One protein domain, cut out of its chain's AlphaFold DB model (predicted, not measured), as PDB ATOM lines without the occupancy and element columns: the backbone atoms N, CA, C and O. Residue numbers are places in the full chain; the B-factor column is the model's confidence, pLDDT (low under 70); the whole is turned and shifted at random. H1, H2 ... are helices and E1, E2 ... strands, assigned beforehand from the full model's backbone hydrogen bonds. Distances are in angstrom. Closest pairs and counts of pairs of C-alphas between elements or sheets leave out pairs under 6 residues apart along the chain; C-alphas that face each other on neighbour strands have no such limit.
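Overview. This is residues 17 to 75 of the 79 residues of an uncharacterized protein of Candidatus Pelagibacter ubique HTCC1002 (UniProt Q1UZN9). A long hairpin of two strands, E1 and E2, makes one side of the domain; the short strand E3 folds back beside E2 near the end away from the hairpin's loop, and the two helices gather by that end, with H1 next to the sheet and H2 beyond it. The loop of residues 24 to 35 reaches away from the helices and makes the other end of an elongated outline of 36 by 23 by 21 A. The printed part has 59 residues, with three named strands and then two named helices in the order E1 E2 E3 H1 H2, and its class is mixed, helices and strands. The sheet, in the order E1 - E2 - E3, is antiparallel throughout and forms a meander, each strand the antiparallel neighbour of the one before. The whole is only just loose, close to compact, with a radius of gyration of the C-alphas of 12.6 A.

Arrangement. In the sheet, E2, residues 36 to 42, is the inner strand, and E1, residues 17 to 23, and E3, residues 48 to 50, are the edge strands. E1 and E2 form an antiparallel hairpin at 161 degrees, with N 20 and O 39 2.9 A apart and N 22 and O 37 2.8 A apart, both within hydrogen-bond range. E2 and E3 form a second antiparallel hairpin at 134 degrees, with N 40 and O 49 within hydrogen-bond range at 2.8 A. H1, residues 51 to 54, is on the sheet at a height over the sheet of 6.8 A, beside the strands and over none of them. The closest C-alphas of E2 and H1 are those of Val 39 and Ala 51, 5.0 A apart. H1 and H2, residues 62 to 72, touch, the closest C-alphas being those of Leu 53 and Ala 65, 5.2 A apart. H2 is not on the sheet and is apart from E1 and from E2; the closest C-alphas of E3 and H2 are those of Ile 49 and Tyr 69, 8.0 A apart. In H2 every O i to N i+4 pair is within hydrogen-bond range, while H1 is too short for such a pair and has its one O i to N i+3 pair within range.

Along the chain. E1 runs 19.9 A from C-alpha 17 at (-42.392, -50.232, 14.421) to C-alpha 23 at (-40.994, -31.695, 7.311). E2 spans 19.6 A over residues 36 to 42, and E3 6.8 A over residues 48 to 50. H1, residues 51 to 54, measures 4.8 A. H2 measures 15.4 A from C-alpha 62 to C-alpha 72 at (-38.011, -44.008, -6.003).

Size, cuts and confidence. The two C-alphas farthest apart are those of Asn 29 and Ser 44, at 38.3 A. The printed part has no cut. The link from E1 to E2 is long, with 12 residues. Mean pLDDT of the printed part is 90.7, and residue 75 is under 70.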
ATOM      1  N   LEU A  17     -43.277 -50.583  13.310       95.62
ATOM      2  CA  LEU A  17     -42.392 -50.232  14.421       95.62
ATOM      3  C   LEU A  17     -42.692 -48.826  14.946       95.62
ATOM      4  O   LEU A  17     -42.859 -48.635  16.145       95.62
ATOM      5  N   GLU A  18     -42.757 -47.844  14.048       94.81
ATOM      6  CA  GLU A  18     -43.030 -46.441  14.377       94.81
ATOM      7  C   GLU A  18     -43.675 -45.711  13.191       94.81
ATOM      8  O   GLU A  18     -43.521 -46.123  12.038       94.81
ATOM      9  N   GLN A  19     -44.366 -44.608  13.482       94.44
ATOM     10  CA  GLN A  19     -44.894 -43.664  12.497       94.44
ATOM     11  C   GLN A  19     -44.427 -42.252  12.848       94.44
ATOM     12  O   GLN A  19     -44.372 -41.896  14.028       94.44
ATOM     13  N   LYS A  20     -44.071 -41.460  11.835       93.56
ATOM     14  CA  LYS A  20     -43.564 -40.091  11.995       93.56
ATOM     15  C   LYS A  20     -44.119 -39.186  10.903       93.56
ATOM     16  O   LYS A  20     -44.355 -39.633   9.784       93.56
ATOM     17  N   PHE A  21     -44.252 -37.907  11.232       92.31
ATOM     18  CA  PHE A  21     -44.416 -36.837  10.256       92.31
ATOM     19  C   PHE A  21     -43.073 -36.127  10.112       92.31
ATOM     20  O   PHE A  21     -42.439 -35.799  11.116       92.31
ATOM     21  N   LEU A  22     -42.624 -35.940   8.877       89.12
ATOM     22  CA  LEU A  22     -41.374 -35.271   8.542       89.12
ATOM     23  C   LEU A  22     -41.691 -34.000   7.760       89.12
ATOM     24  O   LEU A  22     -42.468 -34.038   6.807       89.12
ATOM     25  N   SER A  23     -41.061 -32.895   8.143       87.38
ATOM     26  CA  SER A  23     -40.994 -31.695   7.311       87.38
ATOM     27  C   SER A  23     -39.892 -31.893   6.272       87.38
ATOM     28  O   SER A  23     -38.734 -32.073   6.648       87.38
ATOM     29  N   ILE A  24     -40.248 -31.907   4.989       80.94
ATOM     30  CA  ILE A  24     -39.322 -32.191   3.881       80.94
ATOM     31  C   ILE A  24     -38.836 -30.928   3.157       80.94
ATOM     32  O   ILE A  24     -37.759 -30.953   2.571       80.94
ATOM     33  N   GLU A  25     -39.585 -29.824   3.229       80.00
ATOM     34  CA  GLU A  25     -39.248 -28.548   2.578       80.00
ATOM     35  C   GLU A  25     -39.997 -27.355   3.208       80.00
ATOM     36  O   GLU A  25     -40.710 -27.500   4.208       80.00
ATOM     37  N   GLU A  26     -39.831 -26.153   2.650       80.25
ATOM     38  CA  GLU A  26     -40.699 -25.029   3.009       80.25
ATOM     39  C   GLU A  26     -42.111 -25.269   2.452       80.25
ATOM     40  O   GLU A  26     -42.263 -25.606   1.275       80.25
ATOM     41  N   PRO A  27     -43.163 -25.132   3.277       78.38
ATOM     42  CA  PRO A  27     -44.525 -25.277   2.796       78.38
ATOM     43  C   PRO A  27     -44.830 -24.191   1.766       78.38
ATOM     44  O   PRO A  27     -44.419 -23.038   1.898       78.38
ATOM     45  N   ASN A  28     -45.584 -24.549   0.734       78.19
ATOM     46  CA  ASN A  28     -46.055 -23.581  -0.233       78.19
ATOM     47  C   ASN A  28     -47.140 -22.698   0.412       78.19
ATOM     48  O   ASN A  28     -47.905 -23.132   1.275       78.19
ATOM     49  N   ASN A  29     -47.218 -21.435  -0.014       76.25
ATOM     50  CA  ASN A  29     -48.118 -20.447   0.596       76.25
ATOM     51  C   ASN A  29     -49.617 -20.796   0.473       76.25
ATOM     52  O   ASN A  29     -50.443 -20.156   1.119       76.25
ATOM     53  N   SER A  30     -49.988 -21.771  -0.363       83.00
ATOM     54  CA  SER A  30     -51.374 -22.189  -0.594       83.00
ATOM     55  C   SER A  30     -51.791 -23.438   0.191       83.00
ATOM     56  O   SER A  30     -52.989 -23.678   0.337       83.00
ATOM     57  N   ASN A  31     -50.845 -24.224   0.709       80.62
ATOM     58  CA  ASN A  31     -51.107 -25.437   1.471       80.62
ATOM     59  C   ASN A  31     -50.036 -25.634   2.566       80.62
ATOM     60  O   ASN A  31     -48.927 -26.079   2.266       80.62
ATOM     61  N   PRO A  32     -50.376 -25.415   3.852       77.56
ATOM     62  CA  PRO A  32     -49.427 -25.555   4.959       77.56
ATOM     63  C   PRO A  32     -48.924 -26.994   5.154       77.56
ATOM     64  O   PRO A  32     -47.922 -27.207   5.829       77.56
ATOM     65  N   TRP A  33     -49.600 -27.980   4.559       81.12
ATOM     66  CA  TRP A  33     -49.223 -29.392   4.610       81.12
ATOM     67  C   TRP A  33     -48.389 -29.837   3.414       81.12
ATOM     68  O   TRP A  33     -47.988 -30.995   3.367       81.12
ATOM     69  N   SER A  34     -48.116 -28.957   2.442       83.81
ATOM     70  CA  SER A  34     -47.412 -29.356   1.219       83.81
ATOM     71  C   SER A  34     -46.000 -29.870   1.485       83.81
ATOM     72  O   SER A  34     -45.474 -30.615   0.671       83.81
ATOM     73  N   SER A  35     -45.399 -29.474   2.606       85.56
ATOM     74  CA  SER A  35     -44.061 -29.896   2.998       85.56
ATOM     75  C   SER A  35     -44.033 -30.912   4.134       85.56
ATOM     76  O   SER A  35     -42.968 -31.180   4.692       85.56
ATOM     77  N   VAL A  36     -45.180 -31.483   4.499       88.25
ATOM     78  CA  VAL A  36     -45.264 -32.529   5.517       88.25
ATOM     79  C   VAL A  36     -45.490 -33.865   4.826       88.25
ATOM     80  O   VAL A  36     -46.463 -34.042   4.098       88.25
ATOM     81  N   THR A  37     -44.617 -34.835   5.089       89.69
ATOM     82  CA  THR A  37     -44.799 -36.218   4.638       89.69
ATOM     83  C   THR A  37     -44.928 -37.158   5.829       89.69
ATOM     84  O   THR A  37     -44.252 -36.995   6.847       89.69
ATOM     85  N   GLN A  38     -45.800 -38.154   5.721       93.31
ATOM     86  CA  GLN A  38     -45.935 -39.198   6.729       93.31
ATOM     87  C   GLN A  38     -45.107 -40.414   6.313       93.31
ATOM     88  O   GLN A  38     -45.201 -40.891   5.181       93.31
ATOM     89  N   VAL A  39     -44.324 -40.948   7.247       94.81
ATOM     90  CA  VAL A  39     -43.531 -42.163   7.049       94.81
ATOM     91  C   VAL A  39     -43.824 -43.204   8.122       94.81
ATOM     92  O   VAL A  39     -44.138 -42.889   9.272       94.81
ATOM     93  N   ILE A  40     -43.686 -44.468   7.738       95.62
ATOM     94  CA  ILE A  40     -43.943 -45.648   8.558       95.62
ATOM     95  C   ILE A  40     -42.699 -46.524   8.514       95.62
ATOM     96  O   ILE A  40     -42.263 -46.948   7.444       95.62
ATOM     97  N   LYS A  41     -42.121 -46.841   9.671       95.75
ATOM     98  CA  LYS A  41     -41.002 -47.781   9.744       95.75
ATOM     99  C   LYS A  41     -41.536 -49.199   9.883       95.75
ATOM    100  O   LYS A  41     -42.201 -49.525  10.868       95.75
ATOM    101  N   CYS A  42     -41.221 -50.050   8.913       96.19
ATOM    102  CA  CYS A  42     -41.591 -51.463   8.944       96.19
ATOM    103  C   CYS A  42     -40.860 -52.180  10.088       96.19
ATOM    104  O   CYS A  42     -39.642 -52.053  10.224       96.19
ATOM    105  N   ASN A  43     -41.566 -52.973  10.895       96.19
ATOM    106  CA  ASN A  43     -40.924 -53.729  11.967       96.19
ATOM    107  C   ASN A  43     -40.076 -54.893  11.444       96.19
ATOM    108  O   ASN A  43     -39.056 -55.205  12.054       96.19
ATOM    109  N   SER A  44     -40.436 -55.501  10.312       96.31
ATOM    110  CA  SER A  44     -39.729 -56.682   9.803       96.31
ATOM    111  C   SER A  44     -38.447 -56.326   9.048       96.31
ATOM    112  O   SER A  44     -37.379 -56.807   9.410       96.31
ATOM    113  N   CYS A  45     -38.507 -55.450   8.037       95.81
ATOM    114  CA  CYS A  45     -37.325 -55.085   7.237       95.81
ATOM    115  C   CYS A  45     -36.638 -53.784   7.677       95.81
ATOM    116  O   CYS A  45     -35.632 -53.396   7.088       95.81
ATOM    117  N   LYS A  46     -37.187 -53.082   8.680       95.12
ATOM    118  CA  LYS A  46     -36.672 -51.813   9.235       95.12
ATOM    119  C   LYS A  46     -36.579 -50.640   8.250       95.12
ATOM    120  O   LYS A  46     -36.133 -49.567   8.656       95.12
ATOM    121  N   LYS A  47     -37.034 -50.806   7.003       95.00
ATOM    122  CA  LYS A  47     -37.108 -49.735   6.006       95.00
ATOM    123  C   LYS A  47     -38.190 -48.715   6.365       95.00
ATOM    124  O   LYS A  47     -39.238 -49.067   6.917       95.00
ATOM    125  N   THR A  48     -37.909 -47.463   6.029       94.81
ATOM    126  CA  THR A  48     -38.841 -46.344   6.143       94.81
ATOM    127  C   THR A  48     -39.678 -46.281   4.873       94.81
ATOM    128  O   THR A  48     -39.147 -46.192   3.771       94.81
ATOM    129  N   ILE A  49     -40.992 -46.381   5.033       95.50
ATOM    130  CA  ILE A  49     -41.966 -46.475   3.951       95.50
ATOM    131  C   ILE A  49     -42.808 -45.193   3.954       95.50
ATOM    132  O   ILE A  49     -43.368 -44.865   5.001       95.50
ATOM    133  N   PRO A  50     -42.952 -44.480   2.825       95.00
ATOM    134  CA  PRO A  50     -43.953 -43.422   2.699       95.00
ATOM    135  C   PRO A  50     -45.356 -43.958   3.011       95.00
ATOM    136  O   PRO A  50     -45.731 -45.027   2.519       95.00
ATOM    137  N   ALA A  51     -46.134 -43.251   3.830       95.00
ATOM    138  CA  ALA A  51     -47.435 -43.743   4.282       95.00
ATOM    139  C   ALA A  51     -48.410 -43.969   3.121       95.00
ATOM    140  O   ALA A  51     -49.097 -44.987   3.119       95.00
ATOM    141  N   HIS A  52     -48.394 -43.113   2.090       94.38
ATOM    142  CA  HIS A  52     -49.251 -43.279   0.909       94.38
ATOM    143  C   HIS A  52     -49.016 -44.615   0.204       94.38
ATOM    144  O   HIS A  52     -49.970 -45.282  -0.198       94.38
ATOM    145  N   LEU A  53     -47.752 -45.052   0.140       96.25
ATOM    146  CA  LEU A  53     -47.407 -46.379  -0.347       96.25
ATOM    147  C   LEU A  53     -47.860 -47.433   0.645       96.25
ATOM    148  O   LEU A  53     -48.628 -48.303   0.264       96.25
ATOM    149  N   GLY A  54     -47.415 -47.355   1.901       95.94
ATOM    150  CA  GLY A  54     -47.657 -48.363   2.934       95.94
ATOM    151  C   GLY A  54     -49.133 -48.645   3.219       95.94
ATOM    152  O   GLY A  54     -49.479 -49.801   3.430       95.94
ATOM    153  N   GLU A  55     -49.989 -47.631   3.161       95.94
ATOM    154  CA  GLU A  55     -51.419 -47.688   3.498       95.94
ATOM    155  C   GLU A  55     -52.334 -47.665   2.265       95.94
ATOM    156  O   GLU A  55     -53.553 -47.683   2.410       95.94
ATOM    157  N   ARG A  56     -51.760 -47.646   1.054       95.25
ATOM    158  CA  ARG A  56     -52.494 -47.676  -0.223       95.25
ATOM    159  C   ARG A  56     -53.482 -46.515  -0.381       95.25
ATOM    160  O   ARG A  56     -54.642 -46.711  -0.745       95.25
ATOM    161  N   TRP A  57     -53.007 -45.294  -0.128       93.38
ATOM    162  CA  TRP A  57     -53.792 -44.083  -0.395       93.38
ATOM    163  C   TRP A  57     -54.169 -44.004  -1.881       93.38
ATOM    164  O   TRP A  57     -53.529 -44.627  -2.731       93.38
ATOM    165  N   ASP A  58     -55.258 -43.295  -2.180       92.69
ATOM    166  CA  ASP A  58     -55.832 -43.174  -3.529       92.69
ATOM    167  C   ASP A  58     -56.177 -44.517  -4.209       92.69
ATOM    168  O   ASP A  58     -56.419 -44.576  -5.414       92.69
ATOM    169  N   GLY A  59     -56.229 -45.613  -3.442       92.69
ATOM    170  CA  GLY A  59     -56.605 -46.936  -3.935       92.69
ATOM    171  C   GLY A  59     -55.538 -47.626  -4.788       92.69
ATOM    172  O   GLY A  59     -55.878 -48.515  -5.572       92.69
ATOM    173  N   ILE A  60     -54.259 -47.251  -4.662       96.00
ATOM    174  CA  ILE A  60     -53.179 -47.935  -5.388       96.00
ATOM    175  C   ILE A  60     -53.069 -49.411  -4.968       96.00
ATOM    176  O   ILE A  60     -53.254 -49.778  -3.808       96.00
ATOM    177  N   SER A  61     -52.732 -50.287  -5.910       96.81
ATOM    178  CA  SER A  61     -52.524 -51.715  -5.637       96.81
ATOM    179  C   SER A  61     -51.195 -51.997  -4.919       96.81
ATOM    180  O   SER A  61     -50.267 -51.185  -4.925       96.81
ATOM    181  N   LEU A  62     -51.067 -53.195  -4.332       95.44
ATOM    182  CA  LEU A  62     -49.801 -53.704  -3.783       95.44
ATOM    183  C   LEU A  62     -48.665 -53.649  -4.811       95.44
ATOM    184  O   LEU A  62     -47.583 -53.181  -4.477       95.44
ATOM    185  N   GLU A  63     -48.932 -54.052  -6.050       97.06
ATOM    186  CA  GLU A  63     -47.928 -54.074  -7.116       97.06
ATOM    187  C   GLU A  63     -47.520 -52.669  -7.568       97.06
ATOM    188  O   GLU A  63     -46.334 -52.406  -7.764       97.06
ATOM    189  N   GLN A  64     -48.469 -51.730  -7.656       97.50
ATOM    190  CA  GLN A  64     -48.145 -50.323  -7.918       97.50
ATOM    191  C   GLN A  64     -47.267 -49.741  -6.805       97.50
ATOM    192  O   GLN A  64     -46.249 -49.118  -7.098       97.50
ATOM    193  N   ALA A  65     -47.603 -50.007  -5.539       97.19
ATOM    194  CA  ALA A  65     -46.812 -49.543  -4.404       97.19
ATOM    195  C   ALA A  65     -45.405 -50.167  -4.369       97.19
ATOM    196  O   ALA A  65     -44.435 -49.469  -4.081       97.19
ATOM    197  N   LYS A  66     -45.276 -51.464  -4.687       96.62
ATOM    198  CA  LYS A  66     -43.988 -52.167  -4.828       96.62
ATOM    199  C   LYS A  66     -43.126 -51.532  -5.912       96.62
ATOM    200  O   LYS A  66     -41.965 -51.216  -5.662       96.62
ATOM    201  N   LYS A  67     -43.706 -51.313  -7.094       96.12
ATOM    202  CA  LYS A  67     -43.019 -50.695  -8.228       96.12
ATOM    203  C   LYS A  67     -42.518 -49.295  -7.878       96.12
ATOM    204  O   LYS A  67     -41.332 -49.026  -8.037       96.12
ATOM    205  N   GLU A  68     -43.384 -48.439  -7.343       95.50
ATOM    206  CA  GLU A  68     -42.993 -47.078  -6.964       95.50
ATOM    207  C   GLU A  68     -41.937 -47.070  -5.853       95.50
ATOM    208  O   GLU A  68     -40.971 -46.308  -5.921       95.50
ATOM    209  N   TYR A  69     -42.086 -47.943  -4.850       95.31
ATOM    210  CA  TYR A  69     -41.097 -48.086  -3.788       95.31
ATOM    211  C   TYR A  69     -39.716 -48.444  -4.351       95.31
ATOM    212  O   TYR A  69     -38.720 -47.823  -3.983       95.31
ATOM    213  N   LEU A  70     -39.655 -49.405  -5.274       92.69
ATOM    214  CA  LEU A  70     -38.407 -49.822  -5.908       92.69
ATOM    215  C   LEU A  70     -37.790 -48.721  -6.784       92.69
ATOM    216  O   LEU A  70     -36.584 -48.501  -6.758       92.69
ATOM    217  N   GLU A  71     -38.610 -47.998  -7.544       93.56
ATOM    218  CA  GLU A  71     -38.130 -46.962  -8.466       93.56
ATOM    219  C   GLU A  71     -37.612 -45.713  -7.742       93.56
ATOM    220  O   GLU A  71     -36.620 -45.124  -8.172       93.56
ATOM    221  N   LYS A  72     -38.270 -45.303  -6.650       90.12
ATOM    222  CA  LYS A  72     -38.011 -44.008  -6.003       90.12
ATOM    223  C   LYS A  72     -37.321 -44.100  -4.642       90.12
ATOM    224  O   LYS A  72     -36.689 -43.130  -4.240       90.12
ATOM    225  N   TYR A  73     -37.448 -45.224  -3.930       85.81
ATOM    226  CA  TYR A  73     -37.094 -45.301  -2.506       85.81
ATOM    227  C   TYR A  73     -36.155 -46.464  -2.140       85.81
ATOM    228  O   TYR A  73     -35.483 -46.389  -1.113       85.81
ATOM    229  N   SER A  74     -36.073 -47.547  -2.928       74.62
ATOM    230  CA  SER A  74     -35.249 -48.715  -2.560       74.62
ATOM    231  C   SER A  74     -33.756 -48.541  -2.823       74.62
ATOM    232  O   SER A  74     -32.951 -49.262  -2.235       74.62
ATOM    233  N   ASN A  75     -33.378 -47.614  -3.705       68.00
ATOM    234  CA  ASN A  75     -31.986 -47.241  -3.915       68.00
ATOM    235  C   ASN A  75     -31.606 -46.206  -2.857       68.00
ATOM    236  O   ASN A  75     -32.040 -45.062  -2.941       68.00
TER     237      ASN A  75